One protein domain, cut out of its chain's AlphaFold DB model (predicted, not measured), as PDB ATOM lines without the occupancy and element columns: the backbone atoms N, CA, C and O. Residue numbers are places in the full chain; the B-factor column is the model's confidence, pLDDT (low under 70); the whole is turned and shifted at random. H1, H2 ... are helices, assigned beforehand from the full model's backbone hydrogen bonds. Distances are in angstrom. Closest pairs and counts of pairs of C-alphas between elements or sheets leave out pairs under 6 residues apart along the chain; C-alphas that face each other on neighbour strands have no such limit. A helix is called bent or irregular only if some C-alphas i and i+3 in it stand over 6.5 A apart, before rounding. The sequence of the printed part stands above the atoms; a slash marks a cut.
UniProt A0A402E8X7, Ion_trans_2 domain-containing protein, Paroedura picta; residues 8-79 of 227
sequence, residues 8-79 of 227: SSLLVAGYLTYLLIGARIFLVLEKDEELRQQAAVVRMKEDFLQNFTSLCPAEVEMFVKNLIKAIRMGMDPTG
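AT A GLANCE: This is residues 8 to 79 of the 227 residues of the protein "Ion_trans_2 domain-containing protein" of Paroedura picta (UniProt A0A402E8X7). One very long, bent helix, H1, makes the length of the domain, and a shorter helix, H2, folds back from its far end as the other limb of an open V. Residues 8 to 44 of H1 stand free, and the final residues 73 to 79 form a tail after H2. The printed part has 72 residues with two named helices, H1 then H2, and no named strand; the class is all helix. It is extended, with a radius of gyration of the C-alphas of 20.4 A and spans of 64 by 27 by 19 A.

HOW THE PARTS SIT: H1, residues 8 to 51, was assigned as one helix by its hydrogen bonds, but it is bent: C-alphas 29 and 32 are 6.7 A apart. Its arms H1a, residues 8 to 29, and H1b, residues 32 to 51, stand at a steep tilt of 37 degrees, only just past shallow. H2, residues 57 to 72, is close to H1b but not clearly touching it; their closest C-alphas, those of Leu 49 and Pro 57, are 7.3 A apart. H1b and H2 run opposite ways at a steep tilt of 53 degrees. H1a and H2 are apart. In H1a, H1b and H2 every O i to N i+4 pair is within hydrogen-bond range.

IN THESE COORDINATES: H1a is 31.7 A long and begins at C-alpha 8, (121.292, 136.570, 78.535). H1b is 29.0 A long and ends at C-alpha 51, (79.279, 94.787, 59.452). H2 is 22.5 A long and ends at C-alpha 72, (91.186, 120.046, 56.542).

THE WHOLE: The two C-alphas farthest apart, those of Ser 8 and Ser 54, are 64.9 A apart. The printed part has no cut, and the link from H1 to H2 is tight, with 5 residues. The mean pLDDT of the printed part is 86.1; residues 53, 77 and 79 are under 70.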
ATOM      1  N   SER A   8     121.968 137.105  79.721       92.00
ATOM      2  CA  SER A   8     121.292 136.570  78.535       92.00
ATOM      3  C   SER A   8     121.535 135.069  78.377       92.00
ATOM      4  O   SER A   8     120.602 134.329  78.078       92.00
ATOM      5  N   SER A   9     122.758 134.601  78.636       94.31
ATOM      6  CA  SER A   9     123.080 133.173  78.583       94.31
ATOM      7  C   SER A   9     122.312 132.366  79.630       94.31
ATOM      8  O   SER A   9     121.836 131.277  79.316       94.31
ATOM      9  N   LEU A  10     122.169 132.884  80.853       96.12
ATOM     10  CA  LEU A  10     121.404 132.235  81.917       96.12
ATOM     11  C   LEU A  10     119.913 132.152  81.567       96.12
ATOM     12  O   LEU A  10     119.288 131.120  81.795       96.12
ATOM     13  N   LEU A  11     119.353 133.210  80.974       95.00
ATOM     14  CA  LEU A  11     117.947 133.249  80.571       95.00
ATOM     15  C   LEU A  11     117.659 132.245  79.447       95.00
ATOM     16  O   LEU A  11     116.679 131.506  79.525       95.00
ATOM     17  N   VAL A  12     118.549 132.152  78.455       96.56
ATOM     18  CA  VAL A  12     118.453 131.139  77.391       96.56
ATOM     19  C   VAL A  12     118.559 129.727  77.969       96.56
ATOM     20  O   VAL A  12     117.734 128.877  77.644       96.56
ATOM     21  N   ALA A  13     119.519 129.470  78.862       97.19
ATOM     22  CA  ALA A  13     119.673 128.159  79.495       97.19
ATOM     23  C   ALA A  13     118.447 127.767  80.342       97.19
ATOM     24  O   ALA A  13     117.977 126.630  80.266       97.19
ATOM     25  N   GLY A  14     117.891 128.711  81.107       97.44
ATOM     26  CA  GLY A  14     116.667 128.504  81.881       97.44
ATOM     27  C   GLY A  14     115.461 128.201  80.992       97.44
ATOM     28  O   GLY A  14     114.739 127.240  81.247       97.44
ATOM     29  N   TYR A  15     115.286 128.954  79.904       96.94
ATOM     30  CA  TYR A  15     114.207 128.722  78.942       96.94
ATOM     31  C   TYR A  15     114.318 127.355  78.254       96.94
ATOM     32  O   TYR A  15     113.335 126.622  78.170       96.94
ATOM     33  N   LEU A  16     115.521 126.961  77.824       97.88
ATOM     34  CA  LEU A  16     115.753 125.630  77.256       97.88
ATOM     35  C   LEU A  16     115.428 124.522  78.262       97.88
ATOM     36  O   LEU A  16     114.810 123.524  77.903       97.88
ATOM     37  N   THR A  17     115.795 124.713  79.529       97.50
ATOM     38  CA  THR A  17     115.474 123.759  80.597       97.50
ATOM     39  C   THR A  17     113.960 123.640  80.793       97.50
ATOM     40  O   THR A  17     113.443 122.527  80.855       97.50
ATOM     41  N   TYR A  18     113.240 124.766  80.817       96.88
ATOM     42  CA  TYR A  18     111.776 124.792  80.880       96.88
ATOM     43  C   TYR A  18     111.136 124.016  79.720       96.88
ATOM     44  O   TYR A  18     110.282 123.162  79.956       96.88
ATOM     45  N   LEU A  19     111.595 124.237  78.481       97.81
ATOM     46  CA  LEU A  19     111.092 123.518  77.307       97.81
ATOM     47  C   LEU A  19     111.356 122.012  77.382       97.81
ATOM     48  O   LEU A  19     110.477 121.220  77.054       97.81
ATOM     49  N   LEU A  20     112.548 121.603  77.823       97.62
ATOM     50  CA  LEU A  20     112.895 120.186  77.942       97.62
ATOM     51  C   LEU A  20     112.048 119.479  79.004       97.62
ATOM     52  O   LEU A  20     111.596 118.358  78.773       97.62
ATOM     53  N   ILE A  21     111.811 120.131  80.145       97.62
ATOM     54  CA  ILE A  21     110.941 119.598  81.198       97.62
ATOM     55  C   ILE A  21     109.503 119.498  80.683       97.62
ATOM     56  O   ILE A  21     108.907 118.425  80.773       97.62
ATOM     57  N   GLY A  22     108.972 120.570  80.085       96.19
ATOM     58  CA  GLY A  22     107.631 120.576  79.496       96.19
ATOM     59  C   GLY A  22     107.453 119.465  78.460       96.19
ATOM     60  O   GLY A  22     106.510 118.683  78.553       96.19
ATOM     61  N   ALA A  23     108.408 119.308  77.540       96.06
ATOM     62  CA  ALA A  23     108.386 118.252  76.530       96.06
ATOM     63  C   ALA A  23     108.362 116.844  77.142       96.06
ATOM     64  O   ALA A  23     107.686 115.957  76.626       96.06
ATOM     65  N   ARG A  24     109.082 116.616  78.247       96.44
ATOM     66  CA  ARG A  24     109.056 115.322  78.942       96.44
ATOM     67  C   ARG A  24     107.732 115.058  79.641       96.44
ATOM     68  O   ARG A  24     107.275 113.924  79.597       96.44
ATOM     69  N   ILE A  25     107.125 116.076  80.244       96.38
ATOM     70  CA  ILE A  25     105.811 115.954  80.883       96.38
ATOM     71  C   ILE A  25     104.752 115.596  79.836       96.38
ATOM     72  O   ILE A  25     104.083 114.580  79.994       96.38
ATOM     73  N   PHE A  26     104.668 116.347  78.732       94.00
ATOM     74  CA  PHE A  26     103.728 116.043  77.645       94.00
ATOM     75  C   PHE A  26     103.983 114.669  77.026       94.00
ATOM     76  O   PHE A  26     103.041 113.927  76.784       94.00
ATOM     77  N   LEU A  27     105.249 114.276  76.842       92.50
ATOM     78  CA  LEU A  27     105.582 112.939  76.347       92.50
ATOM     79  C   LEU A  27     105.045 111.825  77.254       92.50
ATOM     80  O   LEU A  27     104.689 110.769  76.750       92.50
ATOM     81  N   VAL A  28     105.050 112.015  78.573       94.75
ATOM     82  CA  VAL A  28     104.560 111.000  79.515       94.75
ATOM     83  C   VAL A  28     103.037 111.008  79.588       94.75
ATOM     84  O   VAL A  28     102.443 109.940  79.625       94.75
ATOM     85  N   LEU A  29     102.413 112.188  79.598       90.94
ATOM     86  CA  LEU A  29     100.963 112.313  79.738       90.94
ATOM     87  C   LEU A  29     100.207 111.909  78.467       90.94
ATOM     88  O   LEU A  29      99.234 111.169  78.549       90.94
ATOM     89  N   GLU A  30     100.666 112.355  77.298       91.38
ATOM     90  CA  GLU A  30      99.912 112.201  76.047       91.38
ATOM     91  C   GLU A  30     100.185 110.869  75.340       91.38
ATOM     92  O   GLU A  30      99.347 110.374  74.591       91.38
ATOM     93  N   LYS A  31     101.347 110.247  75.573       91.75
ATOM     94  CA  LYS A  31     101.754 109.051  74.819       91.75
ATOM     95  C   LYS A  31     100.842 107.849  75.053       91.75
ATOM     96  O   LYS A  31     100.585 107.091  74.117       91.75
ATOM     97  N   ASP A  32     100.391 107.648  76.286       88.75
ATOM     98  CA  ASP A  32      99.536 106.508  76.613       88.75
ATOM     99  C   ASP A  32      98.125 106.692  76.031       88.75
ATOM    100  O   ASP A  32      97.551 105.741  75.489       88.75
ATOM    101  N   GLU A  33      97.592 107.917  76.064       85.38
ATOM    102  CA  GLU A  33      96.269 108.217  75.513       85.38
ATOM    103  C   GLU A  33      96.275 108.213  73.977       85.38
ATOM    104  O   GLU A  33      95.364 107.648  73.373       85.38
ATOM    105  N   GLU A  34      97.331 108.711  73.326       85.12
ATOM    106  CA  GLU A  34      97.478 108.642  71.866       85.12
ATOM    107  C   GLU A  34      97.421 107.186  71.368       85.12
ATOM    108  O   GLU A  34      96.693 106.868  70.422       85.12
ATOM    109  N   LEU A  35      98.138 106.269  72.033       88.62
ATOM    110  CA  LEU A  35      98.122 104.843  71.687       88.62
ATOM    111  C   LEU A  35      96.727 104.233  71.848       88.62
ATOM    112  O   LEU A  35      96.293 103.423  71.021       88.62
ATOM    113  N   ARG A  36      96.007 104.628  72.900       86.56
ATOM    114  CA  ARG A  36      94.646 104.163  73.176       86.56
ATOM    115  C   ARG A  36      93.652 104.679  72.137       86.56
ATOM    116  O   ARG A  36      92.842 103.896  71.640       86.56
ATOM    117  N   GLN A  37      93.746 105.950  71.758       84.50
ATOM    118  CA  GLN A  37      92.918 106.554  70.715       84.50
ATOM    119  C   GLN A  37      93.187 105.925  69.345       84.50
ATOM    120  O   GLN A  37      92.244 105.551  68.645       84.50
ATOM    121  N   GLN A  38      94.455 105.707  68.982       85.06
ATOM    122  CA  GLN A  38      94.815 105.011  67.743       85.06
ATOM    123  C   GLN A  38      94.252 103.585  67.713       85.06
ATOM    124  O   GLN A  38      93.644 103.180  66.720       85.06
ATOM    125  N   ALA A  39      94.388 102.833  68.810       87.75
ATOM    126  CA  ALA A  39      93.822 101.490  68.912       87.75
ATOM    127  C   ALA A  39      92.287 101.497  68.810       87.75
ATOM    128  O   ALA A  39      91.716 100.617  68.165       87.75
ATOM    129  N   ALA A  40      91.613 102.489  69.400       87.31
ATOM    130  CA  ALA A  40      90.164 102.644  69.300       87.31
ATOM    131  C   ALA A  40      89.710 102.929  67.858       87.31
ATOM    132  O   ALA A  40      88.760 102.307  67.389       87.31
ATOM    133  N   VAL A  41      90.414 103.801  67.125       83.06
ATOM    134  CA  VAL A  41      90.121 104.091  65.708       83.06
ATOM    135  C   VAL A  41      90.310 102.853  64.829       83.06
ATOM    136  O   VAL A  41      89.471 102.579  63.969       83.06
ATOM    137  N   VAL A  42      91.371 102.067  65.055       85.94
ATOM    138  CA  VAL A  42      91.588 100.809  64.317       85.94
ATOM    139  C   VAL A  42      90.463  99.811  64.600       85.94
ATOM    140  O   VAL A  42      89.912  99.250  63.655       85.94
ATOM    141  N   ARG A  43      90.051  99.651  65.865       85.56
ATOM    142  CA  ARG A  43      88.921  98.779  66.227       85.56
ATOM    143  C   ARG A  43      87.612  99.227  65.585       85.56
ATOM    144  O   ARG A  43      86.920  98.404  65.001       85.56
ATOM    145  N   MET A  44      87.308 100.526  65.606       82.69
ATOM    146  CA  MET A  44      86.114 101.064  64.941       82.69
ATOM    147  C   MET A  44      86.110 100.769  63.435       82.69
ATOM    148  O   MET A  44      85.067 100.429  62.873       82.69
ATOM    149  N   LYS A  45      87.272 100.857  62.773       82.25
ATOM    150  CA  LYS A  45      87.416 100.485  61.357       82.25
ATOM    151  C   LYS A  45      87.154  98.992  61.138       82.25
ATOM    152  O   LYS A  45      86.473  98.637  60.176       82.25
ATOM    153  N   GLU A  46      87.686  98.127  61.996       81.88
ATOM    154  CA  GLU A  46      87.484  96.676  61.907       81.88
ATOM    155  C   GLU A  46      86.016  96.286  62.126       81.88
ATOM    156  O   GLU A  46      85.457  95.559  61.303       81.88
ATOM    157  N   ASP A  47      85.362  96.834  63.151       83.88
ATOM    158  CA  ASP A  47      83.942  96.593  63.445       83.88
ATOM    159  C   ASP A  47      83.039  97.039  62.282       83.88
ATOM    160  O   ASP A  47      82.088  96.350  61.899       83.88
ATOM    161  N   PHE A  48      83.363  98.176  61.657       79.88
ATOM    162  CA  PHE A  48      82.644  98.666  60.485       79.88
ATOM    163  C   PHE A  48      82.796  97.728  59.276       79.88
ATOM    164  O   PHE A  48      81.807  97.416  58.611       79.88
ATOM    165  N   LEU A  49      84.009  97.236  59.009       79.38
ATOM    166  CA  LEU A  49      84.277  96.309  57.902       79.38
ATOM    167  C   LEU A  49      83.621  94.937  58.115       79.38
ATOM    168  O   LEU A  49      83.154  94.332  57.151       79.38
ATOM    169  N   GLN A  50      83.520  94.463  59.360       79.69
ATOM    170  CA  GLN A  50      82.789  93.231  59.676       79.69
ATOM    171  C   GLN A  50      81.285  93.363  59.402       79.69
ATOM    172  O   GLN A  50      80.657  92.419  58.923       79.69
ATOM    173  N   ASN A  51      80.705  94.535  59.669       83.06
ATOM    174  CA  ASN A  51      79.279  94.787  59.452       83.06
ATOM    175  C   ASN A  51      78.919  94.962  57.960       83.06
ATOM    176  O   ASN A  51      77.774  94.738  57.559       83.06
ATOM    177  N   PHE A  52      79.892  95.337  57.124       75.25
ATOM    178  CA  PHE A  52      79.719  95.568  55.690       75.25
ATOM    179  C   PHE A  52      80.744  94.778  54.866       75.25
ATOM    180  O   PHE A  52      81.663  95.342  54.278       75.25
ATOM    181  N   THR A  53      80.527  93.468  54.731       69.81
ATOM    182  CA  THR A  53      81.369  92.562  53.921       69.81
ATOM    183  C   THR A  53      81.473  92.937  52.437       69.81
ATOM    184  O   THR A  53      82.313  92.394  51.727       69.81
ATOM    185  N   SER A  54      80.619  93.842  51.952       78.25
ATOM    186  CA  SER A  54      80.634  94.357  50.577       78.25
ATOM    187  C   SER A  54      81.659  95.475  50.345       78.25
ATOM    188  O   SER A  54      81.847  95.870  49.200       78.25
ATOM    189  N   LEU A  55      82.276  96.020  51.400       73.38
ATOM    190  CA  LEU A  55      83.228  97.128  51.308       73.38
ATOM    191  C   LEU A  55      84.665  96.602  51.375       73.38
ATOM    192  O   LEU A  55      85.060  95.945  52.338       73.38
ATOM    193  N   CYS A  56      85.467  96.917  50.360       78.62
ATOM    194  CA  CYS A  56      86.889  96.588  50.365       78.62
ATOM    195  C   CYS A  56      87.652  97.535  51.317       78.62
ATOM    196  O   CYS A  56      87.391  98.744  51.307       78.62
ATOM    197  N   PRO A  57      88.646  97.053  52.092       79.19
ATOM    198  CA  PRO A  57      89.451  97.907  52.972       79.19
ATOM    199  C   PRO A  57      90.080  99.117  52.262       79.19
ATOM    200  O   PRO A  57      90.161 100.199  52.843       79.19
ATOM    201  N   ALA A  58      90.471  98.959  50.993       80.44
ATOM    202  CA  ALA A  58      91.084 100.018  50.191       80.44
ATOM    203  C   ALA A  58      90.106 101.152  49.830       80.44
ATOM    204  O   ALA A  58      90.493 102.323  49.814       80.44
ATOM    205  N   GLU A  59      88.835 100.834  49.576       80.69
ATOM    206  CA  GLU A  59      87.806 101.833  49.259       80.69
ATOM    207  C   GLU A  59      87.447 102.663  50.491       80.69
ATOM    208  O   GLU A  59      87.349 103.888  50.403       80.69
ATOM    209  N   VAL A  60      87.338 102.016  51.656       83.62
ATOM    210  CA  VAL A  60      87.093 102.696  52.936       83.62
ATOM    211  C   VAL A  60      88.261 103.615  53.288       83.62
ATOM    212  O   VAL A  60      88.048 104.761  53.676       83.62
ATOM    213  N   GLU A  61      89.503 103.170  53.095       84.56
ATOM    214  CA  GLU A  61      90.673 104.029  53.296       84.56
ATOM    215  C   GLU A  61      90.706 105.223  52.343       84.56
ATOM    216  O   GLU A  61      91.072 106.327  52.752       84.56
ATOM    217  N   MET A  62      90.328 105.025  51.079       85.62
ATOM    218  CA  MET A  62      90.260 106.104  50.100       85.62
ATOM    219  C   MET A  62      89.163 107.112  50.456       85.62
ATOM    220  O   MET A  62      89.402 108.319  50.386       85.62
ATOM    221  N   PHE A  63      87.995 106.638  50.893       87.62
ATOM    222  CA  PHE A  63      86.920 107.491  51.389       87.62
ATOM    223  C   PHE A  63      87.374 108.305  52.603       87.62
ATOM    224  O   PHE A  63      87.300 109.529  52.564       87.62
ATOM    225  N   VAL A  64      87.935 107.657  53.631       87.38
ATOM    226  CA  VAL A  64      88.431 108.333  54.842       87.38
ATOM    227  C   VAL A  64      89.521 109.355  54.503       87.38
ATOM    228  O   VAL A  64      89.497 110.471  55.015       87.38
ATOM    229  N   LYS A  65      90.449 109.038  53.591       86.00
ATOM    230  CA  LYS A  65      91.476 109.996  53.136       86.00
ATOM    231  C   LYS A  65      90.871 111.212  52.437       86.00
ATOM    232  O   LYS A  65      91.305 112.336  52.692       86.00
ATOM    233  N   ASN A  66      89.883 111.004  51.568       86.88
ATOM    234  CA  ASN A  66      89.189 112.096  50.889       86.88
ATOM    235  C   ASN A  66      88.360 112.937  51.873       86.88
ATOM    236  O   ASN A  66      88.351 114.160  51.760       86.88
ATOM    237  N   LEU A  67      87.751 112.300  52.873       86.62
ATOM    238  CA  LEU A  67      86.991 112.950  53.936       86.62
ATOM    239  C   LEU A  67      87.880 113.836  54.815       86.62
ATOM    240  O   LEU A  67      87.605 115.019  54.976       86.62
ATOM    241  N   ILE A  68      89.004 113.302  55.305       87.19
ATOM    242  CA  ILE A  68      89.985 114.063  56.097       87.19
ATOM    243  C   ILE A  68      90.515 115.251  55.290       87.19
ATOM    244  O   ILE A  68      90.728 116.334  55.834       87.19
ATOM    245  N   LYS A  69      90.729 115.069  53.982       86.19
ATOM    246  CA  LYS A  69      91.140 116.159  53.095       86.19
ATOM    247  C   LYS A  69      90.069 117.249  53.002       86.19
ATOM    248  O   LYS A  69      90.442 118.416  52.999       86.19
ATOM    249  N   ALA A  70      88.790 116.884  52.944       82.56
ATOM    250  CA  ALA A  70      87.693 117.844  52.932       82.56
ATOM    251  C   ALA A  70      87.578 118.605  54.267       82.56
ATOM    252  O   ALA A  70      87.541 119.831  54.260       82.56
ATOM    253  N   ILE A  71      87.670 117.907  55.403       83.50
ATOM    254  CA  ILE A  71      87.634 118.517  56.746       83.50
ATOM    255  C   ILE A  71      88.805 119.489  56.947       83.50
ATOM    256  O   ILE A  71      88.620 120.599  57.430       83.50
ATOM    257  N   ARG A  72      90.022 119.132  56.505       77.88
ATOM    258  CA  ARG A  72      91.186 120.046  56.542       77.88
ATOM    259  C   ARG A  72      91.007 121.306  55.695       77.88
ATOM    260  O   ARG A  72      91.732 122.273  55.896       77.88
ATOM    261  N   MET A  73      90.102 121.273  54.722       78.31
ATOM    262  CA  MET A  73      89.726 122.434  53.918       78.31
ATOM    263  C   MET A  73      88.579 123.236  54.553       78.31
ATOM    264  O   MET A  73      88.138 124.203  53.943       78.31
ATOM    265  N   GLY A  74      88.114 122.857  55.748       71.19
ATOM    266  CA  GLY A  74      86.994 123.494  56.439       71.19
ATOM    267  C   GLY A  74      85.625 123.101  55.882       71.19
ATOM    268  O   GLY A  74      84.683 123.868  56.022       71.19
ATOM    269  N   MET A  75      85.508 121.957  55.196       75.62
ATOM    270  CA  MET A  75      84.218 121.459  54.707       75.62
ATOM    271  C   MET A  75      83.627 120.448  55.693       75.62
ATOM    272  O   MET A  75      84.259 119.422  55.965       75.62
ATOM    273  N   ASP A  76      82.411 120.714  56.173       74.31
ATOM    274  CA  ASP A  76      81.633 119.766  56.971       74.31
ATOM    275  C   ASP A  76      81.189 118.566  56.103       74.31
ATOM    276  O   ASP A  76      80.535 118.744  55.069       74.31
ATOM    277  N   PRO A  77      81.549 117.322  56.468       69.88
ATOM    278  CA  PRO A  77      81.139 116.128  55.735       69.88
ATOM    279  C   PRO A  77      79.658 115.764  55.886       69.88
ATOM    280  O   PRO A  77      79.185 114.877  55.171       69.88
ATOM    281  N   THR A  78      78.944 116.392  56.821       70.31
ATOM    282  CA  THR A  78      77.571 116.021  57.193       70.31
ATOM    283  C   THR A  78      76.528 116.524  56.185       70.31
ATOM    284  O   THR A  78      75.400 116.033  56.159       70.31
ATOM    285  N   GLY A  79      76.936 117.400  55.258       61.38
ATOM    286  CA  GLY A  79      76.114 117.851  54.133       61.38
ATOM    287  C   GLY A  79      75.067 118.898  54.507       61.38
ATOM    288  O   GLY A  79      74.203 119.199  53.683       61.38
TER     289      GLY A  79